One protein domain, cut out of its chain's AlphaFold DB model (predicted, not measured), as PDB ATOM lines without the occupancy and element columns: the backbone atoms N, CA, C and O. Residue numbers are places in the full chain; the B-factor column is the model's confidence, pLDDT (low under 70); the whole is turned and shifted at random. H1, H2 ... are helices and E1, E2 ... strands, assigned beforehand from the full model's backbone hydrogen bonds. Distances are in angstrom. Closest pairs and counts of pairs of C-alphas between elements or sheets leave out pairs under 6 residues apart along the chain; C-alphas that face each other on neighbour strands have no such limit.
ATOM      1  N   ASN A 121     -59.386 -63.315  52.127       65.25
ATOM      2  CA  ASN A 121     -59.453 -64.229  53.268       65.25
ATOM      3  C   ASN A 121     -58.195 -64.171  54.151       65.25
ATOM      4  O   ASN A 121     -58.292 -64.305  55.377       65.25
ATOM      5  N   LYS A 122     -57.008 -63.979  53.556       69.00
ATOM      6  CA  LYS A 122     -55.746 -63.794  54.293       69.00
ATOM      7  C   LYS A 122     -55.741 -62.451  55.029       69.00
ATOM      8  O   LYS A 122     -55.356 -62.418  56.197       69.00
ATOM      9  N   GLU A 123     -56.214 -61.378  54.402       69.50
ATOM     10  CA  GLU A 123     -56.341 -60.062  55.029       69.50
ATOM     11  C   GLU A 123     -57.345 -60.062  56.184       69.50
ATOM     12  O   GLU A 123     -57.022 -59.597  57.281       69.50
ATOM     13  N   CYS A 124     -58.526 -60.647  55.980       72.88
ATOM     14  CA  CYS A 124     -59.534 -60.832  57.021       72.88
ATOM     15  C   CYS A 124     -58.956 -61.602  58.221       72.88
ATOM     16  O   CYS A 124     -59.058 -61.151  59.365       72.88
ATOM     17  N   ALA A 125     -58.236 -62.704  57.973       73.69
ATOM     18  CA  ALA A 125     -57.590 -63.482  59.030       73.69
ATOM     19  C   ALA A 125     -56.543 -62.667  59.818       73.69
ATOM     20  O   ALA A 125     -56.415 -62.833  61.036       73.69
ATOM     21  N   ILE A 126     -55.798 -61.777  59.153       76.62
ATOM     22  CA  ILE A 126     -54.836 -60.874  59.805       76.62
ATOM     23  C   ILE A 126     -55.569 -59.847  60.678       76.62
ATOM     24  O   ILE A 126     -55.205 -59.666  61.845       76.62
ATOM     25  N   LYS A 127     -56.620 -59.206  60.149       82.06
ATOM     26  CA  LYS A 127     -57.443 -58.229  60.885       82.06
ATOM     27  C   LYS A 127     -58.099 -58.867  62.114       82.06
ATOM     28  O   LYS A 127     -57.999 -58.312  63.210       82.06
ATOM     29  N   LEU A 128     -58.675 -60.061  61.958       82.94
ATOM     30  CA  LEU A 128     -59.262 -60.853  63.041       82.94
ATOM     31  C   LEU A 128     -58.233 -61.186  64.128       82.94
ATOM     32  O   LEU A 128     -58.469 -60.923  65.306       82.94
ATOM     33  N   ARG A 129     -57.057 -61.710  63.745       83.06
ATOM     34  CA  ARG A 129     -55.992 -62.054  64.701       83.06
ATOM     35  C   ARG A 129     -55.539 -60.833  65.498       83.06
ATOM     36  O   ARG A 129     -55.331 -60.932  66.703       83.06
ATOM     37  N   ASN A 130     -55.390 -59.685  64.840       81.69
ATOM     38  CA  ASN A 130     -55.003 -58.441  65.503       81.69
ATOM     39  C   ASN A 130     -56.062 -57.980  66.513       81.69
ATOM     40  O   ASN A 130     -55.700 -57.538  67.604       81.69
ATOM     41  N   LYS A 131     -57.351 -58.129  66.187       81.50
ATOM     42  CA  LYS A 131     -58.459 -57.817  67.101       81.50
ATOM     43  C   LYS A 131     -58.503 -58.770  68.297       81.50
ATOM     44  O   LYS A 131     -58.494 -58.289  69.423       81.50
ATOM     45  N   ILE A 132     -58.415 -60.087  68.084       79.62
ATOM     46  CA  ILE A 132     -58.363 -61.081  69.176       79.62
ATOM     47  C   ILE A 132     -57.126 -60.883  70.066       79.62
ATOM     48  O   ILE A 132     -57.209 -61.023  71.282       79.62
ATOM     49  N   LYS A 133     -55.964 -60.514  69.508       79.19
ATOM     50  CA  LYS A 133     -54.766 -60.206  70.314       79.19
ATOM     51  C   LYS A 133     -54.953 -58.992  71.222       79.19
ATOM     52  O   LYS A 133     -54.369 -58.956  72.309       79.19
ATOM     53  N   LYS A 134     -55.706 -58.000  70.746       74.94
ATOM     54  CA  LYS A 134     -55.941 -56.733  71.435       74.94
ATOM     55  C   LYS A 134     -57.004 -56.875  72.526       74.94
ATOM     56  O   LYS A 134     -56.736 -56.483  73.655       74.94
ATOM     57  N   ASP A 135     -58.139 -57.484  72.187       66.62
ATOM     58  CA  ASP A 135     -59.366 -57.475  72.986       66.62
ATOM     59  C   ASP A 135     -59.963 -58.903  73.073       66.62
ATOM     60  O   ASP A 135     -60.966 -59.208  72.428       66.62
ATOM     61  N   ASN A 136     -59.328 -59.800  73.847       73.69
ATOM     62  CA  ASN A 136     -59.888 -61.111  74.216       73.69
ATOM     63  C   ASN A 136     -60.051 -61.281  75.736       73.69
ATOM     64  O   ASN A 136     -59.345 -60.651  76.519       73.69
ATOM     65  N   ASP A 137     -60.959 -62.167  76.135       73.31
ATOM     66  CA  ASP A 137     -61.337 -62.498  77.516       73.31
ATOM     67  C   ASP A 137     -60.392 -63.512  78.178       73.31
ATOM     68  O   ASP A 137     -60.686 -64.068  79.233       73.31
ATOM     69  N   GLY A 138     -59.248 -63.787  77.545       77.81
ATOM     70  CA  GLY A 138     -58.295 -64.796  77.994       77.81
ATOM     71  C   GLY A 138     -58.729 -66.247  77.766       77.81
ATOM     72  O   GLY A 138     -57.972 -67.143  78.130       77.81
ATOM     73  N   ARG A 139     -59.896 -66.525  77.159       81.50
ATOM     74  CA  ARG A 139     -60.258 -67.900  76.763       81.50
ATOM     75  C   ARG A 139     -59.562 -68.327  75.479       81.50
ATOM     76  O   ARG A 139     -59.218 -69.499  75.347       81.50
ATOM     77  N   LEU A 140     -59.388 -67.405  74.530       84.75
ATOM     78  CA  LEU A 140     -58.769 -67.671  73.230       84.75
ATOM     79  C   LEU A 140     -57.253 -67.438  73.271       84.75
ATOM     80  O   LEU A 140     -56.785 -66.357  73.640       84.75
ATOM     81  N   SER A 141     -56.498 -68.417  72.780       79.75
ATOM     82  CA  SER A 141     -55.051 -68.339  72.629       79.75
ATOM     83  C   SER A 141     -54.658 -67.201  71.693       79.75
ATOM     84  O   SER A 141     -55.111 -67.116  70.549       79.75
ATOM     85  N   LYS A 142     -53.753 -66.337  72.161       71.12
ATOM     86  CA  LYS A 142     -53.289 -65.159  71.406       71.12
ATOM     87  C   LYS A 142     -52.382 -65.507  70.223       71.12
ATOM     88  O   LYS A 142     -52.229 -64.688  69.315       71.12
ATOM     89  N   ASP A 143     -51.810 -66.711  70.209       66.31
ATOM     90  CA  ASP A 143     -50.754 -67.095  69.264       66.31
ATOM     91  C   ASP A 143     -51.160 -68.187  68.267       66.31
ATOM     92  O   ASP A 143     -50.420 -68.441  67.318       66.31
ATOM     93  N   THR A 144     -52.332 -68.813  68.430       64.50
ATOM     94  CA  THR A 144     -52.720 -69.985  67.627       64.50
ATOM     95  C   THR A 144     -54.134 -69.866  67.062       64.50
ATOM     96  O   THR A 144     -55.110 -69.798  67.804       64.50
ATOM     97  N   TYR A 145     -54.244 -69.945  65.737       68.06
ATOM     98  CA  TYR A 145     -55.495 -70.203  65.025       68.06
ATOM     99  C   TYR A 145     -55.236 -71.303  63.994       68.06
ATOM    100  O   TYR A 145     -54.150 -71.358  63.411       68.06
ATOM    101  N   ILE A 146     -56.206 -72.194  63.788       60.88
ATOM    102  CA  ILE A 146     -56.111 -73.244  62.772       60.88
ATOM    103  C   ILE A 146     -57.050 -72.876  61.629       60.88
ATOM    104  O   ILE A 146     -58.234 -72.618  61.831       60.88
ATOM    105  N   LYS A 147     -56.490 -72.830  60.417       54.38
ATOM    106  CA  LYS A 147     -57.233 -72.649  59.172       54.38
ATOM    107  C   LYS A 147     -57.748 -74.014  58.703       54.38
ATOM    108  O   LYS A 147     -56.959 -74.794  58.188       54.38
ATOM    109  N   ASN A 148     -59.051 -74.242  58.821       39.44
ATOM    110  CA  ASN A 148     -59.826 -75.192  58.014       39.44
ATOM    111  C   ASN A 148     -60.998 -74.342  57.479       39.44
ATOM    112  O   ASN A 148     -61.705 -73.771  58.295       39.44
ATOM    113  N   THR A 149     -61.202 -74.054  56.194       35.03
ATOM    114  CA  THR A 149     -61.024 -74.863  54.981       35.03
ATOM    115  C   THR A 149     -60.886 -73.913  53.776       35.03
ATOM    116  O   THR A 149     -61.508 -72.853  53.744       35.03
ATOM    117  N   VAL A 150     -60.060 -74.274  52.788       27.80
ATOM    118  CA  VAL A 150     -60.188 -73.765  51.412       27.80
ATOM    119  C   VAL A 150     -61.295 -74.587  50.769       27.80
ATOM    120  O   VAL A 150     -61.065 -75.734  50.414       27.80
ATOM    121  N   ALA A 151     -62.497 -74.026  50.787       26.08
ATOM    122  CA  ALA A 151     -63.621 -74.246  49.884       26.08
ATOM    123  C   ALA A 151     -64.803 -73.544  50.554       26.08
ATOM    124  O   ALA A 151     -65.296 -73.989  51.592       26.08
ATOM    125  N   ALA A 152     -65.267 -72.445  49.971       29.72
ATOM    126  CA  ALA A 152     -66.668 -72.102  50.111       29.72
ATOM    127  C   ALA A 152     -67.475 -73.145  49.317       29.72
ATOM    128  O   ALA A 152     -68.039 -72.817  48.289       29.72
ATOM    129  N   ASP A 153     -67.523 -74.401  49.769       30.50
ATOM    130  CA  ASP A 153     -68.572 -75.319  49.295       30.50
ATOM    131  C   ASP A 153     -69.892 -75.043  50.031       30.50
ATOM    132  O   ASP A 153     -70.962 -75.454  49.599       30.50
ATOM    133  N   ALA A 154     -69.839 -74.266  51.116       33.97
ATOM    134  CA  ALA A 154     -70.995 -73.567  51.637       33.97
ATOM    135  C   ALA A 154     -70.585 -72.142  52.016       33.97
ATOM    136  O   ALA A 154     -70.178 -71.857  53.143       33.97
ATOM    137  N   VAL A 155     -70.752 -71.217  51.066       36.94
ATOM    138  CA  VAL A 155     -71.311 -69.900  51.405       36.94
ATOM    139  C   VAL A 155     -72.427 -70.160  52.421       36.94
ATOM    140  O   VAL A 155     -73.215 -71.086  52.207       36.94
ATOM    141  N   ILE A 156     -72.521 -69.413  53.527       47.22
ATOM    142  CA  ILE A 156     -73.763 -69.471  54.304       47.22
ATOM    143  C   ILE A 156     -74.843 -68.972  53.340       47.22
ATOM    144  O   ILE A 156     -74.900 -67.782  53.054       47.22
ATOM    145  N   GLY A 157     -75.605 -69.888  52.736       37.69
ATOM    146  CA  GLY A 157     -76.524 -69.571  51.649       37.69
ATOM    147  C   GLY A 157     -77.535 -68.538  52.132       37.69
ATOM    148  O   GLY A 157     -78.423 -68.868  52.918       37.69
ATOM    149  N   GLY A 158     -77.349 -67.285  51.712       42.00
ATOM    150  CA  GLY A 158     -78.082 -66.144  52.243       42.00
ATOM    151  C   GLY A 158     -77.652 -64.809  51.624       42.00
ATOM    152  O   GLY A 158     -76.540 -64.335  51.794       42.00
ATOM    153  N   THR A 159     -78.603 -64.219  50.909       41.72
ATOM    154  CA  THR A 159     -78.716 -62.914  50.222       41.72
ATOM    155  C   THR A 159     -77.734 -61.732  50.386       41.72
ATOM    156  O   THR A 159     -77.877 -60.836  49.561       41.72
ATOM    157  N   THR A 160     -76.814 -61.588  51.363       43.59
ATOM    158  CA  THR A 160     -76.235 -60.227  51.594       43.59
ATOM    159  C   THR A 160     -74.828 -60.029  52.198       43.59
ATOM    160  O   THR A 160     -74.349 -58.899  52.087       43.59
ATOM    161  N   THR A 161     -74.116 -60.996  52.809       48.19
ATOM    162  CA  THR A 161     -72.790 -60.700  53.431       48.19
ATOM    163  C   THR A 161     -71.795 -61.871  53.447       48.19
ATOM    164  O   THR A 161     -72.140 -62.956  53.889       48.19
ATOM    165  N   LEU A 162     -70.526 -61.641  53.085       60.62
ATOM    166  CA  LEU A 162     -69.446 -62.631  53.237       60.62
ATOM    167  C   LEU A 162     -68.874 -62.598  54.675       60.62
ATOM    168  O   LEU A 162     -68.027 -61.759  54.988       60.62
ATOM    169  N   TRP A 163     -69.351 -63.491  55.554       72.38
ATOM    170  CA  TRP A 163     -68.720 -63.816  56.847       72.38
ATOM    171  C   TRP A 163     -67.985 -65.160  56.757       72.38
ATOM    172  O   TRP A 163     -68.487 -66.110  56.161       72.38
ATOM    173  N   SER A 164     -66.824 -65.256  57.405       73.38
ATOM    174  CA  SER A 164     -65.967 -66.448  57.410       73.38
ATOM    175  C   SER A 164     -65.892 -67.076  58.806       73.38
ATOM    176  O   SER A 164     -65.803 -66.369  59.811       73.38
ATOM    177  N   GLN A 165     -65.911 -68.411  58.888       78.44
ATOM    178  CA  GLN A 165     -65.691 -69.153  60.136       78.44
ATOM    179  C   GLN A 165     -64.193 -69.404  60.369       78.44
ATOM    180  O   GLN A 165     -63.459 -69.774  59.455       78.44
ATOM    181  N   TYR A 166     -63.750 -69.257  61.615       77.81
ATOM    182  CA  TYR A 166     -62.393 -69.525  62.079       77.81
ATOM    183  C   TYR A 166     -62.434 -70.340  63.376       77.81
ATOM    184  O   TYR A 166     -63.230 -70.049  64.267       77.81
ATOM    185  N   SER A 167     -61.541 -71.320  63.529       81.62
ATOM    186  CA  SER A 167     -61.381 -72.056  64.790       81.62
ATOM    187  C   SER A 167     -60.167 -71.533  65.562       81.62
ATOM    188  O   SER A 167     -59.027 -71.595  65.088       81.62
ATOM    189  N   TYR A 168     -60.407 -71.026  66.770       82.00
ATOM    190  CA  TYR A 168     -59.374 -70.486  67.657       82.00
ATOM    191  C   TYR A 168     -59.098 -71.427  68.816       82.00
ATOM    192  O   TYR A 168     -60.027 -71.964  69.414       82.00
ATOM    193  N   LYS A 169     -57.818 -71.624  69.139       86.19
ATOM    194  CA  LYS A 169     -57.419 -72.501  70.241       86.19
ATOM    195  C   LYS A 169     -57.852 -71.899  71.577       86.19
ATOM    196  O   LYS A 169     -57.681 -70.702  71.781       86.19
ATOM    197  N   LEU A 170     -58.381 -72.719  72.474       84.62
ATOM    198  CA  LEU A 170     -58.692 -72.351  73.851       84.62
ATOM    199  C   LEU A 170     -57.439 -72.479  74.732       84.62
ATOM    200  O   LEU A 170     -56.679 -73.438  74.594       84.62
ATOM    201  N   ASP A 171     -57.239 -71.543  75.661       83.12
ATOM    202  CA  ASP A 171     -56.130 -71.591  76.632       83.12
ATOM    203  C   ASP A 171     -56.339 -72.672  77.706       83.12
ATOM    204  O   ASP A 171     -55.384 -73.191  78.283       83.12
ATOM    205  N   THR A 172     -57.594 -73.053  77.948       81.50
ATOM    206  CA  THR A 172     -57.964 -74.205  78.776       81.50
ATOM    207  C   THR A 172     -58.983 -75.070  78.051       81.50
ATOM    208  O   THR A 172     -59.950 -74.573  77.477       81.50
ATOM    209  N   THR A 173     -58.767 -76.383  78.086       82.75
ATOM    210  CA  THR A 173     -59.704 -77.367  77.539       82.75
ATOM    211  C   THR A 173     -61.058 -77.256  78.243       82.75
ATOM    212  O   THR A 173     -61.117 -77.131  79.468       82.75
ATOM    213  N   ASN A 174     -62.151 -77.300  77.478       84.56
ATOM    214  CA  ASN A 174     -63.497 -77.216  78.043       84.56
ATOM    215  C   ASN A 174     -63.966 -78.544  78.682       84.56
ATOM    216  O   ASN A 174     -63.260 -79.554  78.657       84.56
ATOM    217  N   LEU A 175     -65.187 -78.554  79.232       83.81
ATOM    218  CA  LEU A 175     -65.756 -79.704  79.956       83.81
ATOM    219  C   LEU A 175     -65.921 -80.983  79.117       83.81
ATOM    220  O   LEU A 175     -65.988 -82.068  79.686       83.81
ATOM    221  N   ILE A 176     -65.969 -80.864  77.787       85.88
ATOM    222  CA  ILE A 176     -66.112 -81.993  76.851       85.88
ATOM    223  C   ILE A 176     -64.789 -82.352  76.154       85.88
ATOM    224  O   ILE A 176     -64.783 -83.131  75.206       85.88
ATOM    225  N   GLY A 177     -63.658 -81.776  76.580       84.75
ATOM    226  CA  GLY A 177     -62.350 -82.059  75.979       84.75
ATOM    227  C   GLY A 177     -62.034 -81.272  74.698       84.75
ATOM    228  O   GLY A 177     -61.007 -81.524  74.074       84.75
ATOM    229  N   LYS A 178     -62.880 -80.318  74.288       84.38
ATOM    230  CA  LYS A 178     -62.656 -79.468  73.107       84.38
ATOM    231  C   LYS A 178     -61.544 -78.461  73.401       84.38
ATOM    232  O   LYS A 178     -61.564 -77.762  74.416       84.38
ATOM    233  N   GLU A 179     -60.604 -78.360  72.470       86.81
ATOM    234  CA  GLU A 179     -59.460 -77.442  72.543       86.81
ATOM    235  C   GLU A 179     -59.645 -76.171  71.698       86.81
ATOM    236  O   GLU A 179     -58.743 -75.339  71.660       86.81
ATOM    237  N   TYR A 180     -60.779 -76.004  71.004       85.12
ATOM    238  CA  TYR A 180     -61.010 -74.898  70.066       85.12
ATOM    239  C   TYR A 180     -62.432 -74.326  70.181       85.12
ATOM    240  O   TYR A 180     -63.370 -75.074  70.448       85.12
ATOM    241  N   SER A 181     -62.590 -73.021  69.940       83.06
ATOM    242  CA  SER A 181     -63.881 -72.325  69.795       83.06
ATOM    243  C   SER A 181     -64.102 -71.884  68.351       83.06
ATOM    244  O   SER A 181     -63.147 -71.473  67.682       83.06
ATOM    245  N   ASN A 182     -65.350 -71.927  67.883       81.31
ATOM    246  CA  ASN A 182     -65.733 -71.400  66.577       81.31
ATOM    247  C   ASN A 182     -66.051 -69.899  66.653       81.31
ATOM    248  O   ASN A 182     -66.916 -69.465  67.413       81.31
ATOM    249  N   VAL A 183     -65.372 -69.115  65.817       81.81
ATOM    250  CA  VAL A 183     -65.497 -67.659  65.706       81.81
ATOM    251  C   VAL A 183     -65.920 -67.304  64.284       81.81
ATOM    252  O   VAL A 183     -65.285 -67.748  63.333       81.81
ATOM    253  N   TYR A 184     -66.957 -66.487  64.118       81.56
ATOM    254  CA  TYR A 184     -67.348 -65.956  62.806       81.56
ATOM    255  C   TYR A 184     -66.847 -64.525  62.674       81.56
ATOM    256  O   TYR A 184     -67.015 -63.768  63.627       81.56
ATOM    257  N   ALA A 185     -66.259 -64.146  61.537       79.50
ATOM    258  CA  ALA A 185     -65.786 -62.783  61.301       79.50
ATOM    259  C   ALA A 185     -66.144 -62.231  59.913       79.50
ATOM    260  O   ALA A 185     -66.141 -62.970  58.931       79.50
ATOM    261  N   ASP A 186     -66.411 -60.926  59.841       77.81
ATOM    262  CA  ASP A 186     -66.550 -60.185  58.583       77.81
ATOM    263  C   ASP A 186     -65.185 -59.840  57.958       77.81
ATOM    264  O   ASP A 186     -64.140 -60.001  58.590       77.81
ATOM    265  N   LYS A 187     -65.181 -59.300  56.729       72.62
ATOM    266  CA  LYS A 187     -63.964 -58.894  55.986       72.62
ATOM    267  C   LYS A 187     -63.050 -57.890  56.714       72.62
ATOM    268  O   LYS A 187     -61.871 -57.749  56.375       72.62
ATOM    269  N   ASP A 188     -63.580 -57.166  57.699       76.12
ATOM    270  CA  ASP A 188     -62.849 -56.183  58.499       76.12
ATOM    271  C   ASP A 188     -62.349 -56.788  59.823       76.12
ATOM    272  O   ASP A 188     -61.743 -56.103  60.656       76.12
ATOM    273  N   GLY A 189     -62.559 -58.092  60.019       76.94
ATOM    274  CA  GLY A 189     -62.161 -58.863  61.186       76.94
ATOM    275  C   GLY A 189     -63.027 -58.607  62.420       76.94
ATOM    276  O   GLY A 189     -62.602 -58.965  63.519       76.94
ATOM    277  N   ASN A 190     -64.186 -57.941  62.302       79.69
ATOM    278  CA  ASN A 190     -65.156 -57.909  63.405       79.69
ATOM    279  C   ASN A 190     -65.723 -59.311  63.572       79.69
ATOM    280  O   ASN A 190     -66.050 -59.945  62.576       79.69
ATOM    281  N   TYR A 191     -65.830 -59.795  64.809       81.50
ATOM    282  CA  TYR A 191     -66.142 -61.197  65.044       81.50
ATOM    283  C   TYR A 191     -67.126 -61.440  66.178       81.50
ATOM    284  O   TYR A 191     -67.260 -60.622  67.090       81.50
ATOM    285  N   VAL A 192     -67.779 -62.599  66.132       81.12
ATOM    286  CA  VAL A 192     -68.621 -63.137  67.204       81.12
ATOM    287  C   VAL A 192     -68.116 -64.524  67.608       81.12
ATOM    288  O   VAL A 192     -67.851 -65.369  66.750       81.12
ATOM    289  N   ASP A 193     -67.958 -64.760  68.915       80.94
ATOM    290  CA  ASP A 193     -67.665 -66.097  69.448       80.94
ATOM    291  C   ASP A 193     -68.964 -66.892  69.547       80.94
ATOM    292  O   ASP A 193     -69.852 -66.573  70.344       80.94
ATOM    293  N   ALA A 194     -69.081 -67.912  68.707       78.69
ATOM    294  CA  ALA A 194     -70.308 -68.666  68.576       78.69
ATOM    295  C   ALA A 194     -70.481 -69.680  69.707       78.69
ATOM    296  O   ALA A 194     -71.607 -69.940  70.109       78.69
ATOM    297  N   ASP A 195     -69.405 -70.247  70.256       84.25
ATOM    298  CA  ASP A 195     -69.496 -71.350  71.228       84.25
ATOM    299  C   ASP A 195     -69.478 -70.884  72.697       84.25
ATOM    300  O   ASP A 195     -69.432 -71.705  73.619       84.25
ATOM    301  N   TYR A 196     -69.556 -69.572  72.941       84.31
ATOM    302  CA  TYR A 196     -69.582 -69.022  74.296       84.31
ATOM    303  C   TYR A 196     -70.978 -68.647  74.794       84.31
ATOM    304  O   TYR A 196     -71.428 -69.198  75.794       84.31
ATOM    305  N   ASN A 197     -71.678 -67.731  74.124       86.81
ATOM    306  CA  ASN A 197     -72.967 -67.223  74.601       86.81
ATOM    307  C   ASN A 197     -74.110 -68.195  74.241       86.81
ATOM    308  O   ASN A 197     -74.268 -68.579  73.082       86.81
ATOM    309  N   ILE A 198     -74.925 -68.582  75.230       89.44
ATOM    310  CA  ILE A 198     -76.037 -69.539  75.061       89.44
ATOM    311  C   ILE A 198     -77.429 -68.887  75.123       89.44
ATOM    312  O   ILE A 198     -78.434 -69.590  75.031       89.44
ATOM    313  N   GLY A 199     -77.515 -67.559  75.239       84.62
ATOM    314  CA  GLY A 199     -78.765 -66.812  75.069       84.62
ATOM    315  C   GLY A 199     -79.722 -66.802  76.263       84.62
ATOM    316  O   GLY A 199     -80.932 -66.739  76.054       84.62
ATOM    317  N   ASN A 200     -79.184 -66.855  77.489       87.56
ATOM    318  CA  ASN A 200     -79.911 -66.857  78.769       87.56
ATOM    319  C   ASN A 200     -80.988 -67.947  78.855       87.56
ATOM    320  O   ASN A 200     -82.171 -67.728  78.587       87.56
ATOM    321  N   ILE A 201     -80.564 -69.135  79.270       92.00
ATOM    322  CA  ILE A 201     -81.459 -70.255  79.549       92.00
ATOM    323  C   ILE A 201     -81.639 -70.398  81.053       92.00
ATOM    324  O   ILE A 201     -80.708 -70.207  81.833       92.00
ATOM    325  N   ARG A 202     -82.839 -70.774  81.484       92.19
ATOM    326  CA  ARG A 202     -83.110 -71.043  82.892       92.19
ATOM    327  C   ARG A 202     -83.272 -72.539  83.111       92.19
ATOM    328  O   ARG A 202     -84.037 -73.192  82.404       92.19
ATOM    329  N   VAL A 203     -82.517 -73.049  84.078       93.25
ATOM    330  CA  VAL A 203     -82.405 -74.470  84.411       93.25
ATOM    331  C   VAL A 203     -83.029 -74.711  85.776       93.25
ATOM    332  O   VAL A 203     -82.769 -73.951  86.710       93.25
ATOM    333  N   TYR A 204     -83.843 -75.757  85.876       90.88
ATOM    334  CA  TYR A 204     -84.482 -76.256  87.087       90.88
ATOM    335  C   TYR A 204     -83.894 -77.614  87.464       90.88
ATOM    336  O   TYR A 204     -83.771 -78.506  86.627       90.88
ATOM    337  N   THR A 205     -83.530 -77.775  88.730       84.06
ATOM    338  CA  THR A 205     -83.139 -79.073  89.286       84.06
ATOM    339  C   THR A 205     -84.388 -79.912  89.558       84.06
ATOM    340  O   THR A 205     -85.479 -79.369  89.760       84.06
ATOM    341  N   THR A 206     -84.246 -81.238  89.641       72.25
ATOM    342  CA  THR A 206     -85.363 -82.149  89.983       72.25
ATOM    343  C   THR A 206     -85.995 -81.868  91.352       72.25
ATOM    344  O   THR A 206     -87.087 -82.352  91.648       72.25
ATOM    345  N   THR A 207     -85.336 -81.073  92.198       75.50
ATOM    346  CA  THR A 207     -85.821 -80.642  93.515       75.50
ATOM    347  C   THR A 207     -86.561 -79.296  93.493       75.50
ATOM    348  O   THR A 207     -87.051 -78.858  94.537       75.50
ATOM    349  N   GLY A 208     -86.701 -78.659  92.321       79.06
ATOM    350  CA  GLY A 208     -87.516 -77.458  92.100       79.06
ATOM    351  C   GLY A 208     -86.787 -76.121  92.282       79.06
ATOM    352  O   GLY A 208     -87.437 -75.073  92.342       79.06
ATOM    353  N   TYR A 209     -85.456 -76.126  92.374       86.69
ATOM    354  CA  TYR A 209     -84.635 -74.913  92.450       86.69
ATOM    355  C   TYR A 209     -84.135 -74.525  91.065       86.69
ATOM    356  O   TYR A 209     -84.025 -75.376  90.191       86.69
ATOM    357  N   SER A 210     -83.832 -73.242  90.847       90.31
ATOM    358  CA  SER A 210     -83.487 -72.757  89.509       90.31
ATOM    359  C   SER A 210     -82.328 -71.781  89.482       90.31
ATOM    360  O   SER A 210     -82.207 -70.960  90.393       90.31
ATOM    361  N   VAL A 211     -81.601 -71.771  88.369       93.25
ATOM    362  CA  VAL A 211     -80.578 -70.773  88.052       93.25
ATOM    363  C   VAL A 211     -80.630 -70.397  86.566       93.25
ATOM    364  O   VAL A 211     -80.999 -71.216  85.725       93.25
ATOM    365  N   SER A 212     -80.307 -69.144  86.242       92.44
ATOM    366  CA  SER A 212     -80.147 -68.678  84.857       92.44
ATOM    367  C   SER A 212     -78.689 -68.798  84.436       92.44
ATOM    368  O   SER A 212     -77.805 -68.347  85.160       92.44
ATOM    369  N   ILE A 213     -78.461 -69.379  83.265       92.38
ATOM    370  CA  ILE A 213     -77.152 -69.683  82.697       92.38
ATOM    371  C   ILE A 213     -77.038 -68.956  81.357       92.38
ATOM    372  O   ILE A 213     -77.923 -69.066  80.506       92.38
ATOM    373  N   ASN A 214     -75.956 -68.200  81.168       87.75
ATOM    374  CA  ASN A 214     -75.807 -67.292  80.025       87.75
ATOM    375  C   ASN A 214     -74.653 -67.657  79.094       87.75
ATOM    376  O   ASN A 214     -74.761 -67.405  77.896       87.75
ATOM    377  N   ASN A 215     -73.602 -68.295  79.617       88.75
ATOM    378  CA  ASN A 215     -72.419 -68.654  78.845       88.75
ATOM    379  C   ASN A 215     -71.918 -70.069  79.148       88.75
ATOM    380  O   ASN A 215     -72.191 -70.648  80.205       88.75
ATOM    381  N   THR A 216     -71.138 -70.592  78.210       88.69
ATOM    382  CA  THR A 216     -70.356 -71.819  78.324       88.69
ATOM    383  C   THR A 216     -69.269 -71.690  79.394       88.69
ATOM    384  O   THR A 216     -68.609 -70.664  79.492       88.69
ATOM    385  N   ASN A 217     -69.024 -72.767  80.147       87.12
ATOM    386  CA  ASN A 217     -67.972 -72.923  81.166       87.12
ATOM    387  C   ASN A 217     -68.022 -71.994  82.394       87.12
ATOM    388  O   ASN A 217     -67.322 -72.291  83.373       87.12
ATOM    389  N   ASP A 218     -68.846 -70.948  82.380       89.94
ATOM    390  CA  ASP A 218     -69.151 -70.123  83.548       89.94
ATOM    391  C   ASP A 218     -69.802 -70.968  84.653       89.94
ATOM    392  O   ASP A 218     -70.589 -71.880  84.383       89.94
ATOM    393  N   THR A 219     -69.466 -70.661  85.908       92.06
ATOM    394  CA  THR A 219     -69.983 -71.372  87.083       92.06
ATOM    395  C   THR A 219     -71.199 -70.654  87.661       92.06
ATOM    396  O   THR A 219     -71.128 -69.474  87.996       92.06
ATOM    397  N   TYR A 220     -72.287 -71.394  87.862       94.00
ATOM    398  CA  TYR A 220     -73.544 -70.897  88.417       94.00
ATOM    399  C   TYR A 220     -73.927 -71.706  89.654       94.00
ATOM    400  O   TYR A 220     -73.882 -72.928  89.624       94.00
ATOM    401  N   GLU A 221     -74.316 -71.057  90.747       93.44
ATOM    402  CA  GLU A 221     -74.646 -71.759  91.994       93.44
ATOM    403  C   GLU A 221     -76.155 -71.894  92.196       93.44
ATOM    404  O   GLU A 221     -76.904 -70.926  92.058       93.44
ATOM    405  N   VAL A 222     -76.595 -73.089  92.599       90.25
ATOM    406  CA  VAL A 222     -77.958 -73.354  93.067       90.25
ATOM    407  C   VAL A 222     -77.901 -74.024  94.438       90.25
ATOM    408  O   VAL A 222     -77.133 -74.957  94.663       90.25
ATOM    409  N   LYS A 223     -78.690 -73.517  95.388       87.56
ATOM    410  CA  LYS A 223     -78.805 -74.099  96.731       87.56
ATOM    411  C   LYS A 223     -80.034 -74.980  96.792       87.56
ATOM    412  O   LYS A 223     -81.134 -74.477  96.571       87.56
ATOM    413  N   GLU A 224     -79.845 -76.251  97.112       80.06
ATOM    414  CA  GLU A 224     -80.922 -77.232  97.173       80.06
ATOM    415  C   GLU A 224     -81.490 -77.404  98.591       80.06
ATOM    416  O   GLU A 224     -80.970 -76.896  99.589       80.06
ATOM    417  N   LYS A 225     -82.629 -78.097  98.683       70.25
ATOM    418  CA  LYS A 225     -83.377 -78.302  99.936       70.25
ATOM    419  C   LYS A 225     -82.648 -79.187 100.946       70.25
ATOM    420  O   LYS A 225     -82.954 -79.134 102.135       70.25
ATOM    421  N   ASP A 226     -81.731 -80.016 100.464       71.81
ATOM    422  CA  ASP A 226     -80.861 -80.882 101.260       71.81
ATOM    423  C   ASP A 226     -79.768 -80.104 102.020       71.81
ATOM    424  O   ASP A 226     -79.095 -80.672 102.879       71.81
ATOM    425  N   GLY A 227     -79.647 -78.795 101.767       74.25
ATOM    426  CA  GLY A 227     -78.700 -77.895 102.417       74.25
ATOM    427  C   GLY A 227     -77.364 -77.769 101.688       74.25
ATOM    428  O   GLY A 227     -76.534 -76.975 102.135       74.25
ATOM    429  N   TYR A 228     -77.167 -78.494 100.583       82.19
ATOM    430  CA  TYR A 228     -75.956 -78.429  99.773       82.19
ATOM    431  C   TYR A 228     -76.052 -77.357  98.681       82.19
ATOM    432  O   TYR A 228     -77.123 -77.045  98.148       82.19
ATOM    433  N   THR A 229     -74.903 -76.780  98.338       88.12
ATOM    434  CA  THR A 229     -74.745 -75.898  97.179       88.12
ATOM    435  C   THR A 229     -74.166 -76.692  96.013       88.12
ATOM    436  O   THR A 229     -73.101 -77.303  96.124       88.12
ATOM    437  N   TYR A 230     -74.848 -76.660  94.873       89.12
ATOM    438  CA  TYR A 230     -74.375 -77.245  93.626       89.12
ATOM    439  C   TYR A 230     -73.863 -76.150  92.698       89.12
ATOM    440  O   TYR A 230     -74.465 -75.084  92.575       89.12
ATOM    441  N   GLU A 231     -72.748 -76.427  92.033       93.56
ATOM    442  CA  GLU A 231     -72.210 -75.597  90.961       93.56
ATOM    443  C   GLU A 231     -72.579 -76.217  89.621       93.56
ATOM    444  O   GLU A 231     -72.217 -77.362  89.358       93.56
ATOM    445  N   LEU A 232     -73.264 -75.453  88.779       93.75
ATOM    446  CA  LEU A 232     -73.672 -75.811  87.431       93.75
ATOM    447  C   LEU A 232     -72.794 -75.094  86.407       93.75
ATOM    448  O   LEU A 232     -72.399 -73.945  86.602       93.75
ATOM    449  N   LYS A 233     -72.548 -75.768  85.289       94.00
ATOM    450  CA  LYS A 233     -71.927 -75.217  84.085       94.00
ATOM    451  C   LYS A 233     -72.703 -75.675  82.860       94.00
ATOM    452  O   LYS A 233     -73.188 -76.805  82.829       94.00
ATOM    453  N   ALA A 234     -72.787 -74.829  81.843       93.31
ATOM    454  CA  ALA A 234     -73.259 -75.245  80.527       93.31
ATOM    455  C   ALA A 234     -72.092 -75.412  79.559       93.31
ATOM    456  O   ALA A 234     -71.063 -74.744  79.678       93.31
ATOM    457  N   GLN A 235     -72.284 -76.283  78.576       91.19
ATOM    458  CA  GLN A 235     -71.426 -76.396  77.410       91.19
ATOM    459  C   GLN A 235     -72.301 -76.461  76.165       91.19
ATOM    460  O   GLN A 235     -73.167 -77.336  76.065       91.19
ATOM    461  N   ILE A 236     -72.046 -75.554  75.222       90.81
ATOM    462  CA  ILE A 236     -72.631 -75.604  73.885       90.81
ATOM    463  C   ILE A 236     -71.589 -76.039  72.856       90.81
ATOM    464  O   ILE A 236     -70.426 -75.645  72.939       90.81
ATOM    465  N   ASP A 237     -71.999 -76.876  71.913       87.12
ATOM    466  CA  ASP A 237     -71.168 -77.325  70.799       87.12
ATOM    467  C   ASP A 237     -71.982 -77.250  69.505       87.12
ATOM    468  O   ASP A 237     -72.955 -77.986  69.331       87.12
ATOM    469  N   GLY A 238     -71.659 -76.277  68.652       78.25
ATOM    470  CA  GLY A 238     -72.415 -75.968  67.439       78.25
ATOM    471  C   GLY A 238     -71.735 -76.428  66.154       78.25
ATOM    472  O   GLY A 238     -70.515 -76.316  66.024       78.25
ATOM    473  N   ASP A 239     -72.550 -76.862  65.189       71.69
ATOM    474  CA  ASP A 239     -72.130 -77.083  63.802       71.69
ATOM    475  C   ASP A 239     -71.997 -75.734  63.052       71.69
ATOM    476  O   ASP A 239     -72.329 -74.661  63.581       71.69
ATOM    477  N   PHE A 240     -71.529 -75.782  61.799       70.88
ATOM    478  CA  PHE A 240     -71.579 -74.643  60.874       70.88
ATOM    479  C   PHE A 240     -73.029 -74.129  60.714       70.88
ATOM    480  O   PHE A 240     -73.957 -74.946  60.739       70.88
ATOM    481  N   PRO A 241     -73.269 -72.807  60.572       75.56
ATOM    482  CA  PRO A 241     -74.616 -72.281  60.376       75.56
ATOM    483  C   PRO A 241     -75.260 -72.875  59.122       75.56
ATOM    484  O   PRO A 241     -74.621 -72.979  58.081       75.56
ATOM    485  N   TYR A 242     -76.538 -73.241  59.208       72.25
ATOM    486  CA  TYR A 242     -77.262 -73.773  58.053       72.25
ATOM    487  C   TYR A 242     -77.609 -72.685  57.042       72.25
ATOM    488  O   TYR A 242     -77.612 -72.926  55.841       72.25
ATOM    489  N   CYS A 243     -77.941 -71.497  57.542       69.62
ATOM    490  CA  CYS A 243     -78.293 -70.339  56.735       69.62
ATOM    491  C   CYS A 243     -78.134 -69.050  57.551       69.62
ATOM    492  O   CYS A 243     -77.897 -69.071  58.766       69.62
ATOM    493  N   GLU A 244     -78.290 -67.921  56.869       72.06
ATOM    494  CA  GLU A 244     -78.238 -66.592  57.462       72.06
ATOM    495  C   GLU A 244     -79.299 -65.667  56.878       72.06
ATOM    496  O   GLU A 244     -79.810 -65.870  55.779       72.06
ATOM    497  N   ASN A 245     -79.588 -64.608  57.625       69.31
ATOM    498  CA  ASN A 245     -80.234 -63.413  57.109       69.31
ATOM    499  C   ASN A 245     -79.250 -62.218  57.249       69.31
ATOM    500  O   ASN A 245     -78.139 -62.395  57.769       69.31
ATOM    501  N   PRO A 246     -79.600 -60.994  56.808       67.56
ATOM    502  CA  PRO A 246     -78.705 -59.835  56.919       67.56
ATOM    503  C   PRO A 246     -78.223 -59.519  58.349       67.56
ATOM    504  O   PRO A 246     -77.162 -58.926  58.525       67.56
ATOM    505  N   ASN A 247     -78.982 -59.923  59.369       74.94
ATOM    506  CA  ASN A 247     -78.748 -59.612  60.779       74.94
ATOM    507  C   ASN A 247     -78.275 -60.809  61.617       74.94
ATOM    508  O   ASN A 247     -77.572 -60.590  62.599       74.94
ATOM    509  N   ASP A 248     -78.641 -62.045  61.268       81.19
ATOM    510  CA  ASP A 248     -78.501 -63.214  62.144       81.19
ATOM    511  C   ASP A 248     -78.005 -64.475  61.417       81.19
ATOM    512  O   ASP A 248     -78.336 -64.725  60.257       81.19
ATOM    513  N   PHE A 249     -77.280 -65.321  62.152       81.94
ATOM    514  CA  PHE A 249     -76.953 -66.702  61.796       81.94
ATOM    515  C   PHE A 249     -77.936 -67.686  62.433       81.94
ATOM    516  O   PHE A 249     -78.264 -67.556  63.617       81.94
ATOM    517  N   TYR A 250     -78.318 -68.727  61.690       82.75
ATOM    518  CA  TYR A 250     -79.118 -69.845  62.192       82.75
ATOM    519  C   TYR A 250     -78.267 -71.113  62.238       82.75
ATOM    520  O   TYR A 250     -77.814 -71.603  61.203       82.75
ATOM    521  N   ARG A 251     -78.064 -71.680  63.430       84.75
ATOM    522  CA  ARG A 251     -77.280 -72.915  63.594       84.75
ATOM    523  C   ARG A 251     -77.968 -73.934  64.489       84.75
ATOM    524  O   ARG A 251     -78.705 -73.565  65.401       84.75
ATOM    525  N   LYS A 252     -77.651 -75.209  64.285       87.44
ATOM    526  CA  LYS A 252     -77.931 -76.274  65.254       87.44
ATOM    527  C   LYS A 252     -76.746 -76.437  66.194       87.44
ATOM    528  O   LYS A 252     -75.591 -76.376  65.772       87.44
ATOM    529  N   ALA A 253     -77.046 -76.674  67.463       90.81
ATOM    530  CA  ALA A 253     -76.049 -76.952  68.478       90.81
ATOM    531  C   ALA A 253     -76.509 -78.033  69.459       90.81
ATOM    532  O   ALA A 253     -77.700 -78.326  69.596       90.81
ATOM    533  N   LYS A 254     -75.540 -78.629  70.148       92.19
ATOM    534  CA  LYS A 254     -75.730 -79.537  71.276       92.19
ATOM    535  C   LYS A 254     -75.526 -78.751  72.563       92.19
ATOM    536  O   LYS A 254     -74.473 -78.147  72.750       92.19
ATOM    537  N   LEU A 255     -76.517 -78.763  73.445       93.94
ATOM    538  CA  LEU A 255     -76.449 -78.132  74.759       93.94
ATOM    539  C   LEU A 255     -76.360 -79.210  75.842       93.94
ATOM    540  O   LEU A 255     -77.206 -80.102  75.899       93.94
ATOM    541  N   SER A 256     -75.362 -79.108  76.720       93.75
ATOM    542  CA  SER A 256     -75.204 -79.985  77.885       93.75
ATOM    543  C   SER A 256     -75.034 -79.189  79.179       93.75
ATOM    544  O   SER A 256     -74.445 -78.107  79.178       93.75
ATOM    545  N   ILE A 257     -75.555 -79.731  80.281       94.44
ATOM    546  CA  ILE A 257     -75.463 -79.167  81.629       94.44
ATOM    547  C   ILE A 257     -74.644 -80.111  82.502       94.44
ATOM    548  O   ILE A 257     -74.874 -81.320  82.529       94.44
ATOM    549  N   TRP A 258     -73.694 -79.543  83.230       93.75
ATOM    550  CA  TRP A 258     -72.779 -80.247  84.114       93.75
ATOM    551  C   TRP A 258     -72.921 -79.708  85.527       93.75
ATOM    552  O   TRP A 258     -73.088 -78.502  85.698       93.75
ATOM    553  N   ALA A 259     -72.818 -80.566  86.539       92.12
ATOM    554  CA  ALA A 259     -72.879 -80.140  87.929       92.12
ATOM    555  C   ALA A 259     -71.848 -80.832  88.811       92.12
ATOM    556  O   ALA A 259     -71.424 -81.952  88.537       92.12
ATOM    557  N   ARG A 260     -71.475 -80.170  89.906       91.88
ATOM    558  CA  ARG A 260     -70.762 -80.782  91.031       91.88
ATOM    559  C   ARG A 260     -71.331 -80.294  92.354       91.88
ATOM    560  O   ARG A 260     -71.814 -79.166  92.450       91.88
ATOM    561  N   ASN A 261     -71.212 -81.114  93.393       89.38
ATOM    562  CA  ASN A 261     -71.481 -80.671  94.757       89.38
ATOM    563  C   ASN A 261     -70.288 -79.835  95.257       89.38
ATOM    564  O   ASN A 261     -69.175 -80.357  95.402       89.38
ATOM    565  N   LYS A 262     -70.525 -78.539  95.491       86.94
ATOM    566  CA  LYS A 262     -69.503 -77.569  95.904       86.94
ATOM    567  C   LYS A 262     -68.953 -77.887  97.289       86.94
ATOM    568  O   LYS A 262     -67.747 -77.831  97.504       86.94
ATOM    569  N   ASP A 263     -69.829 -78.270  98.210       83.00
ATOM    570  CA  ASP A 263     -69.484 -78.498  99.615       83.00
ATOM    571  C   ASP A 263     -68.685 -79.799  99.827       83.00
ATOM    572  O   ASP A 263     -68.055 -79.983 100.869       83.00
ATOM    573  N   LEU A 264     -68.675 -80.690  98.828       84.31
ATOM    574  CA  LEU A 264     -67.929 -81.952  98.832       84.31
ATOM    575  C   LEU A 264     -66.708 -81.958  97.893       84.31
ATOM    576  O   LEU A 264     -66.026 -82.979  97.814       84.31
ATOM    577  N   ASN A 265     -66.410 -80.851  97.194       75.44
ATOM    578  CA  ASN A 265     -65.315 -80.744  96.213       75.44
ATOM    579  C   ASN A 265     -65.288 -81.889  95.172       75.44
ATOM    580  O   ASN A 265     -64.222 -82.393  94.815       75.44
ATOM    581  N   GLY A 266     -66.459 -82.310  94.683       79.25
ATOM    582  CA  GLY A 266     -66.569 -83.350  93.652       79.25
ATOM    583  C   GLY A 266     -66.098 -82.899  92.259       79.25
ATOM    584  O   GLY A 266     -65.906 -81.708  92.001       79.25
ATOM    585  N   ASN A 267     -65.946 -83.855  91.337       88.06
ATOM    586  CA  ASN A 267     -65.753 -83.564  89.910       88.06
ATOM    587  C   ASN A 267     -67.081 -83.134  89.262       88.06
ATOM    588  O   ASN A 267     -68.148 -83.470  89.768       88.06
ATOM    589  N   TYR A 268     -67.015 -82.402  88.144       91.25
ATOM    590  CA  TYR A 268     -68.204 -82.116  87.337       91.25
ATOM    591  C   TYR A 268     -68.696 -83.386  86.638       91.25
ATOM    592  O   TYR A 268     -67.920 -84.071  85.973       91.25
ATOM    593  N   GLU A 269     -69.991 -83.654  86.750       92.12
ATOM    594  CA  GLU A 269     -70.693 -84.745  86.081       92.12
ATOM    595  C   GLU A 269     -71.728 -84.174  85.107       92.12
ATOM    596  O   GLU A 269     -72.338 -83.138  85.373       92.12
ATOM    597  N   ASN A 270     -71.921 -84.832  83.963       92.44
ATOM    598  CA  ASN A 270     -72.926 -84.451  82.977       92.44
ATOM    599  C   ASN A 270     -74.323 -84.844  83.488       92.44
ATOM    600  O   ASN A 270     -74.600 -86.028  83.673       92.44
ATOM    601  N   ILE A 271     -75.190 -83.855  83.714       92.56
ATOM    602  CA  ILE A 271     -76.514 -84.021  84.337       92.56
ATOM    603  C   ILE A 271     -77.669 -83.547  83.443       92.56
ATOM    604  O   ILE A 271     -78.780 -83.357  83.928       92.56
ATOM    605  N   THR A 272     -77.440 -83.333  82.144       93.69
ATOM    606  CA  THR A 272     -78.445 -82.772  81.216       93.69
ATOM    607  C   THR A 272     -79.785 -83.512  81.245       93.69
ATOM    608  O   THR A 272     -80.835 -82.893  81.132       93.69
ATOM    609  N   ASN A 273     -79.766 -84.834  81.417       92.19
ATOM    610  CA  ASN A 273     -80.962 -85.680  81.488       92.19
ATOM    611  C   ASN A 273     -81.717 -85.606  82.833       92.19
ATOM    612  O   ASN A 273     -82.744 -86.260  82.989       92.19
ATOM    613  N   SER A 274     -81.179 -84.872  83.807       90.19
ATOM    614  CA  SER A 274     -81.666 -84.760  85.187       90.19
ATOM    615  C   SER A 274     -82.009 -83.311  85.552       90.19
ATOM    616  O   SER A 274     -82.034 -82.952  86.728       90.19
ATOM    617  N   VAL A 275     -82.236 -82.456  84.555       92.25
ATOM    618  CA  VAL A 275     -82.659 -81.064  84.732       92.25
ATOM    619  C   VAL A 275     -83.806 -80.733  83.787       92.25
ATOM    620  O   VAL A 275     -84.003 -81.392  82.766       92.25
ATOM    621  N   GLU A 276     -84.544 -79.684  84.121       93.38
ATOM    622  CA  GLU A 276     -85.635 -79.151  83.311       93.38
ATOM    623  C   GLU A 276     -85.312 -77.721  82.861       93.38
ATOM    624  O   GLU A 276     -84.561 -77.000  83.522       93.38
ATOM    625  N   PHE A 277     -85.865 -77.286  81.729       93.25
ATOM    626  CA  PHE A 277     -85.602 -75.964  81.152       93.25
ATOM    627  C   PHE A 277     -86.875 -75.127  81.092       93.25
ATOM    628  O   PHE A 277     -87.927 -75.638  80.722       93.25
ATOM    629  N   GLY A 278     -86.779 -73.834  81.403       88.94
ATOM    630  CA  GLY A 278     -87.907 -72.897  81.354       88.94
ATOM    631  C   GLY A 278     -88.022 -72.063  82.624       88.94
ATOM    632  O   GLY A 278     -87.017 -71.737  83.243       88.94
ATOM    633  N   VAL A 279     -89.237 -71.685  83.022       85.38
ATOM    634  CA  VAL A 279     -89.493 -70.892  84.244       85.38
ATOM    635  C   VAL A 279     -90.429 -71.625  85.207       85.38
ATOM    636  O   VAL A 279     -90.992 -72.662  84.875       85.38
ATOM    637  N   SER A 280     -90.654 -71.070  86.401       80.56
ATOM    638  CA  SER A 280     -91.264 -71.779  87.541       80.56
ATOM    639  C   SER A 280     -92.589 -72.480  87.246       80.56
ATOM    640  O   SER A 280     -92.836 -73.547  87.789       80.56
ATOM    641  N   ASN A 281     -93.428 -71.905  86.382       82.38
ATOM    642  CA  ASN A 281     -94.744 -72.455  86.039       82.38
ATOM    643  C   ASN A 281     -94.797 -73.038  84.615       82.38
ATOM    644  O   ASN A 281     -95.875 -73.402  84.155       82.38
ATOM    645  N   ASN A 282     -93.669 -73.050  83.899       86.25
ATOM    646  CA  ASN A 282     -93.546 -73.522  82.522       86.25
ATOM    647  C   ASN A 282     -92.099 -73.982  82.266       86.25
ATOM    648  O   ASN A 282     -91.330 -73.284  81.599       86.25
ATOM    649  N   HIS A 283     -91.714 -75.092  82.897       90.12
ATOM    650  CA  HIS A 283     -90.431 -75.766  82.710       90.12
ATOM    651  C   HIS A 283     -90.690 -77.215  82.316       90.12
ATOM    652  O   HIS A 283     -91.692 -77.793  82.734       90.12
ATOM    653  N   HIS A 284     -89.811 -77.751  81.472       92.12
ATOM    654  CA  HIS A 284     -90.003 -79.049  80.842       92.12
ATOM    655  C   HIS A 284     -88.708 -79.850  80.845       92.12
ATOM    656  O   HIS A 284     -87.627 -79.309  80.580       92.12
ATOM    657  N   ALA A 285     -88.824 -81.155  81.078       90.56
ATOM    658  CA  ALA A 285     -87.792 -82.099  80.682       90.56
ATOM    659  C   ALA A 285     -87.754 -82.153  79.151       90.56
ATOM    660  O   ALA A 285     -88.785 -82.340  78.508       90.56
ATOM    661  N   VAL A 286     -86.574 -81.976  78.564       91.50
ATOM    662  CA  VAL A 286     -86.403 -81.993  77.106       91.50
ATOM    663  C   VAL A 286     -85.809 -83.319  76.642       91.50
ATOM    664  O   VAL A 286     -85.088 -83.968  77.405       91.50
ATOM    665  N   PRO A 287     -86.060 -83.733  75.389       90.56
ATOM    666  CA  PRO A 287     -85.414 -84.903  74.814       90.56
ATOM    667  C   PRO A 287     -83.888 -84.770  74.851       90.56
ATOM    668  O   PRO A 287     -83.327 -83.724  74.502       90.56
ATOM    669  N   VAL A 288     -83.225 -85.851  75.259       93.06
ATOM    670  CA  VAL A 288     -81.767 -85.936  75.354       93.06
ATOM    671  C   VAL A 288     -81.228 -87.108  74.548       93.06
ATOM    672  O   VAL A 288     -81.803 -88.196  74.529       93.06
ATOM    673  N   SER A 289     -80.079 -86.878  73.932       92.00
ATOM    674  CA  SER A 289     -79.281 -87.866  73.214       92.00
ATOM    675  C   SER A 289     -77.943 -88.051  73.926       92.00
ATOM    676  O   SER A 289     -77.531 -87.203  74.715       92.00
ATOM    677  N   ASN A 290     -77.259 -89.162  73.657       89.75
ATOM    678  CA  ASN A 290     -75.907 -89.418  74.149       89.75
ATOM    679  C   ASN A 290     -75.034 -89.881  72.983       89.75
ATOM    680  O   ASN A 290     -75.365 -90.864  72.322       89.75
ATOM    681  N   ASP A 291     -73.951 -89.157  72.714       82.75
ATOM    682  CA  ASP A 291     -73.010 -89.448  71.627       82.75
ATOM    683  C   ASP A 291     -71.649 -89.961  72.118       82.75
ATOM    684  O   ASP A 291     -70.735 -90.152  71.319       82.75
ATOM    685  N   GLY A 292     -71.496 -90.187  73.425       79.25
ATOM    686  CA  GLY A 292     -70.253 -90.637  74.050       79.25
ATOM    687  C   GLY A 292     -69.144 -89.580  74.142       79.25
ATOM    688  O   GLY A 292     -68.216 -89.786  74.920       79.25
ATOM    689  N   SER A 293     -69.230 -88.457  73.416       73.56
ATOM    690  CA  SER A 293     -68.241 -87.368  73.459       73.56
ATOM    691  C   SER A 293     -68.674 -86.233  74.386       73.56
ATOM    692  O   SER A 293     -67.944 -85.875  75.306       73.56
ATOM    693  N   THR A 294     -69.885 -85.703  74.203       73.56
ATOM    694  CA  THR A 294     -70.440 -84.622  75.040       73.56
ATOM    695  C   THR A 294     -71.197 -85.136  76.267       73.56
ATOM    696  O   THR A 294     -71.602 -84.353  77.130       73.56
ATOM    697  N   GLY A 295     -71.373 -86.458  76.367       85.69
ATOM    698  CA  GLY A 295     -72.267 -87.087  77.337       85.69
ATOM    699  C   GLY A 295     -73.725 -86.928  76.909       85.69
ATOM    700  O   GLY A 295     -74.035 -87.014  75.721       85.69
ATOM    701  N   TYR A 296     -74.634 -86.709  77.862       93.06
ATOM    702  CA  TYR A 296     -76.014 -86.358  77.540       93.06
ATOM    703  C   TYR A 296     -76.107 -84.896  77.097       93.06
ATOM    704  O   TYR A 296     -75.622 -83.987  77.781       93.06
ATOM    705  N   TYR A 297     -76.789 -84.668  75.981       93.88
ATOM    706  CA  TYR A 297     -77.059 -83.346  75.422       93.88
ATOM    707  C   TYR A 297     -78.483 -83.268  74.875       93.88
ATOM    708  O   TYR A 297     -79.092 -84.282  74.540       93.88
ATOM    709  N   THR A 298     -79.000 -82.052  74.738       93.25
ATOM    710  CA  THR A 298     -80.224 -81.767  73.981       93.25
ATOM    711  C   THR A 298     -79.879 -80.972  72.723       93.25
ATOM    712  O   THR A 298     -78.970 -80.135  72.735       93.25
ATOM    713  N   THR A 299     -80.549 -81.271  71.611       91.94
ATOM    714  CA  THR A 299     -80.369 -80.539  70.353       91.94
ATOM    715  C   THR A 299     -81.187 -79.257  70.391       91.94
ATOM    716  O   THR A 299     -82.381 -79.273  70.685       91.94
ATOM    717  N   VAL A 300     -80.538 -78.141  70.073       93.50
ATOM    718  CA  VAL A 300     -81.144 -76.810  70.067       93.50
ATOM    719  C   VAL A 300     -80.862 -76.091  68.757       93.50
ATOM    720  O   VAL A 300     -79.845 -76.332  68.101       93.50
ATOM    721  N   MET A 301     -81.746 -75.165  68.405       91.25
ATOM    722  CA  MET A 301     -81.517 -74.178  67.356       91.25
ATOM    723  C   MET A 301     -81.102 -72.856  67.990       91.25
ATOM    724  O   MET A 301     -81.720 -72.402  68.956       91.25
ATOM    725  N   GLN A 302     -80.071 -72.222  67.442       91.69
ATOM    726  CA  GLN A 302     -79.628 -70.903  67.864       91.69
ATOM    727  C   GLN A 302     -79.781 -69.874  66.755       91.69
ATOM    728  O   GLN A 302     -79.432 -70.136  65.603       91.69
ATOM    729  N   ILE A 303     -80.253 -68.696  67.155       89.56
ATOM    730  CA  ILE A 303     -80.233 -67.471  66.357       89.56
ATOM    731  C   ILE A 303     -79.176 -66.558  66.976       89.56
ATOM    732  O   ILE A 303     -79.295 -66.199  68.153       89.56
ATOM    733  N   ILE A 304     -78.133 -66.233  66.213       87.69
ATOM    734  CA  ILE A 304     -76.962 -65.477  66.674       87.69
ATOM    735  C   ILE A 304     -76.843 -64.200  65.852       87.69
ATOM    736  O   ILE A 304     -76.634 -64.263  64.647       87.69
ATOM    737  N   SER A 305     -76.914 -63.050  66.511       86.31
ATOM    738  CA  SER A 305     -76.749 -61.746  65.868       86.31
ATOM    739  C   SER A 305     -75.339 -61.558  65.304       86.31
ATOM    740  O   SER A 305     -74.351 -61.745  66.017       86.31
ATOM    741  N   LYS A 306     -75.255 -61.083  64.059       81.38
ATOM    742  CA  LYS A 306     -74.031 -60.581  63.411       81.38
ATOM    743  C   LYS A 306     -73.557 -59.267  64.030       81.38
ATOM    744  O   LYS A 306     -72.359 -59.001  64.088       81.38
ATOM    745  N   ALA A 307     -74.484 -58.442  64.523       79.75
ATOM    746  CA  ALA A 307     -74.137 -57.230  65.256       79.75
ATOM    747  C   ALA A 307     -73.466 -57.587  66.587       79.75
ATOM    748  O   ALA A 307     -73.917 -58.497  67.288       79.75
ATOM    749  N   GLN A 308     -72.418 -56.847  66.943       74.62
ATOM    750  CA  GLN A 308     -71.728 -56.974  68.222       74.62
ATOM    751  C   GLN A 308     -72.472 -56.205  69.329       74.62
ATOM    752  O   GLN A 308     -72.997 -55.115  69.109       74.62
ATOM    753  N   SER A 309     -72.498 -56.770  70.532       69.31
ATOM    754  CA  SER A 309     -73.025 -56.160  71.750       69.31
ATOM    755  C   SER A 309     -72.294 -54.852  72.068       69.31
ATOM    756  O   SER A 309     -71.079 -54.738  71.873       69.31
ATOM    757  N   SER A 310     -73.034 -53.868  72.585       63.34
ATOM    758  CA  SER A 310     -72.452 -52.655  73.174       63.34
ATOM    759  C   SER A 310     -71.680 -52.962  74.454       63.34
ATOM    760  O   SER A 310     -70.701 -52.281  74.759       63.34
ATOM    761  N   ASP A 311     -72.115 -53.997  75.172       55.69
ATOM    762  CA  ASP A 311     -71.540 -54.430  76.438       55.69
ATOM    763  C   ASP A 311     -70.458 -55.477  76.181       55.69
ATOM    764  O   ASP A 311     -70.658 -56.420  75.405       55.69
ATOM    765  N   ALA A 312     -69.320 -55.323  76.858       56.47
ATOM    766  CA  ALA A 312     -68.248 -56.306  76.850       56.47
ATOM    767  C   ALA A 312     -68.339 -57.197  78.097       56.47
ATOM    768  O   ALA A 312     -68.363 -56.680  79.213       56.47
ATOM    769  N   ILE A 313     -68.347 -58.522  77.923       52.84
ATOM    770  CA  ILE A 313     -68.115 -59.477  79.027       52.84
ATOM    771  C   ILE A 313     -66.634 -59.858  78.956       52.84
ATOM    772  O   ILE A 313     -66.138 -60.267  77.906       52.84
ATOM    773  N   ASP A 314     -65.891 -59.619  80.033       48.53
ATOM    774  CA  ASP A 314     -64.451 -59.900  80.095       48.53
ATOM    775  C   ASP A 314     -63.620 -59.242  78.965       48.53
ATOM    776  O   ASP A 314     -62.571 -59.733  78.569       48.53
ATOM    777  N   GLY A 315     -64.066 -58.095  78.439       51.00
ATOM    778  CA  GLY A 315     -63.340 -57.332  77.412       51.00
ATOM    779  C   GLY A 315     -63.634 -57.721  75.956       51.00
ATOM    780  O   GLY A 315     -63.130 -57.053  75.057       51.00
ATOM    781  N   ILE A 316     -64.490 -58.722  75.704       55.62
ATOM    782  CA  ILE A 316     -64.953 -59.097  74.354       55.62
ATOM    783  C   ILE A 316     -66.343 -58.530  74.071       55.62
ATOM    784  O   ILE A 316     -67.249 -58.630  74.899       55.62
ATOM    785  N   LYS A 317     -66.547 -58.015  72.852       63.03
ATOM    786  CA  LYS A 317     -67.884 -57.726  72.316       63.03
ATOM    787  C   LYS A 317     -68.504 -59.000  71.728       63.03
ATOM    788  O   LYS A 317     -68.105 -59.445  70.655       63.03
ATOM    789  N   TYR A 318     -69.461 -59.594  72.436       71.06
ATOM    790  CA  TYR A 318     -70.199 -60.787  71.983       71.06
ATOM    791  C   TYR A 318     -71.213 -60.444  70.897       71.06
ATOM    792  O   TYR A 318     -71.443 -59.272  70.623       71.06
ATOM    793  N   ALA A 319     -71.871 -61.448  70.314       77.31
ATOM    794  CA  ALA A 319     -73.091 -61.208  69.547       77.31
ATOM    795  C   ALA A 319     -74.094 -60.405  70.397       77.31
ATOM    796  O   ALA A 319     -74.324 -60.730  71.563       77.31
ATOM    797  N   GLN A 320     -74.681 -59.360  69.810       80.25
ATOM    798  CA  GLN A 320     -75.623 -58.450  70.470       80.25
ATOM    799  C   GLN A 320     -76.796 -59.208  71.087       80.25
ATOM    800  O   GLN A 320     -77.252 -58.872  72.173       80.25
ATOM    801  N   ASN A 321     -77.265 -60.245  70.394       83.31
ATOM    802  CA  ASN A 321     -78.296 -61.149  70.864       83.31
ATOM    803  C   ASN A 321     -77.946 -62.581  70.460       83.31
ATOM    804  O   ASN A 321     -77.588 -62.839  69.311       83.31
ATOM    805  N   VAL A 322     -78.114 -63.514  71.392       89.69
ATOM    806  CA  VAL A 322     -78.168 -64.950  71.110       89.69
ATOM    807  C   VAL A 322     -79.463 -65.479  71.703       89.69
ATOM    808  O   VAL A 322     -79.809 -65.134  72.831       89.69
ATOM    809  N   LYS A 323     -80.198 -66.296  70.950       91.31
ATOM    810  CA  LYS A 323     -81.396 -66.983  71.442       91.31
ATOM    811  C   LYS A 323     -81.298 -68.464  71.143       91.31
ATOM    812  O   LYS A 323     -81.002 -68.838  70.012       91.31
ATOM    813  N   THR A 324     -81.600 -69.275  72.146       94.31
ATOM    814  CA  THR A 324     -81.604 -70.735  72.053       94.31
ATOM    815  C   THR A 324     -83.039 -71.245  72.141       94.31
ATOM    816  O   THR A 324     -83.776 -70.851  73.048       94.31
ATOM    817  N   TYR A 325     -83.422 -72.102  71.194       94.38
ATOM    818  CA  TYR A 325     -84.740 -72.725  71.075       94.38
ATOM    819  C   TYR A 325     -84.586 -74.243  71.121       94.38
ATOM    820  O   TYR A 325     -83.779 -74.811  70.382       94.38
ATOM    821  N   PHE A 326     -85.354 -74.899  71.984       95.06
ATOM    822  CA  PHE A 326     -85.387 -76.357  72.051       95.06
ATOM    823  C   PHE A 326     -86.160 -76.915  70.854       95.06
ATOM    824  O   PHE A 326     -87.139 -76.312  70.409       95.06
ATOM    825  N   VAL A 327     -85.715 -78.058  70.317       93.62
ATOM    826  CA  VAL A 327     -86.426 -78.771  69.239       93.62
ATOM    827  C   VAL A 327     -87.581 -79.573  69.850       93.62
ATOM    828  O   VAL A 327     -87.574 -80.801  69.929       93.62
TER     829      VAL A 327
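This is residues 121 to 327 of the 1130 residues of the protein "Esterase PHB depolymerase" of Clostridium sp. DL-VIII (UniProt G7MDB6). A strongly curled sheet, E7 to E9 with E12 and E15, makes the larger body like part of a barrel, its opening nearly closed by E5 and E6 of a second sheet that reaches outward through E10 and E11. At one end of the long axis a smaller sheet, E1 to E4, curls round the one helix, H1, and the hairpin E13 and E14 sits by E4. The printed part has 207 residues with one named helix followed by fifteen named strands, mostly strand, and the sheets, E7 E8 E9 E12 E15, E1 E2 E3 E4, E6 E5 E10 E11 and E13 E14, are antiparallel. It is compact, with a radius of gyration of the C-alphas of 17.7 A, yet elongated, spanning 56 by 35 by 33 A.

H1, residues 121 to 134, begins at C-alpha 121 (-59.453, -64.229, 53.268) and is 20.0 A long. E1 is 140 to 146, E2 163 to 170 with 21.5 A, E3 180 to 186 with 19.5 A, and E4 191 to 193. E5 is 197 to 205, 21.4 A, and bends by 67 degrees at residue 200; E6 is 210 to 215 and E7 220 to 223. E8, 229 to 238, measures 29.8 A. E9, 248 to 261, measures 37.7 A and bends by 71 degrees at residue 251. E10 is 275 to 279, E11 282 to 284, and E12 296 to 305 with 27.2 A. E13 is 308 to 313, E14 316 to 319, and E15, 322 to 326, ends at C-alpha 326 (-85.387, -76.357, 72.051).

H1 is on one face of E1 E2 E3 E4, two layers, a helix over one face of a sheet; its closest C-alphas to E1 are Lys 133 and Lys 142, 5.3 A. That sheet is a meander, each strand the antiparallel neighbour of the one before, as is E7 E8 E9. N 166 of E2 and O 183 of E3 are within hydrogen-bond range, 2.8 A apart. E4 touches E14, the closest C-alphas being Val 192 and Ala 319, 5.4 A. N 233 and O 258 of E8 and E9 are 2.8 A apart, N 251 and O 302 of E9 and E12 3.0 A, and N 325 and O 301 of E15 and E12 2.8 A. E15 touches E5, the closest C-alphas being Gly 199 and Val 322, 4.4 A. E6 touches E7, with C-alphas 211 and 222 closest, 6.2 A. N 204 and O 276 of E5 and E10 are 2.8 A apart. In H1 every O i to N i+4 pair is within hydrogen-bond range.

The C-alphas farthest apart, of Glu 123 and Asp 226, are 56.3 A apart. The printed part has no cut. The links E1 to E2, E9 to E10 and E11 to E12 are long. Mean pLDDT of the printed part is 79.2; 36 residues are under 70, among them 143 to 162 and 309 to 317.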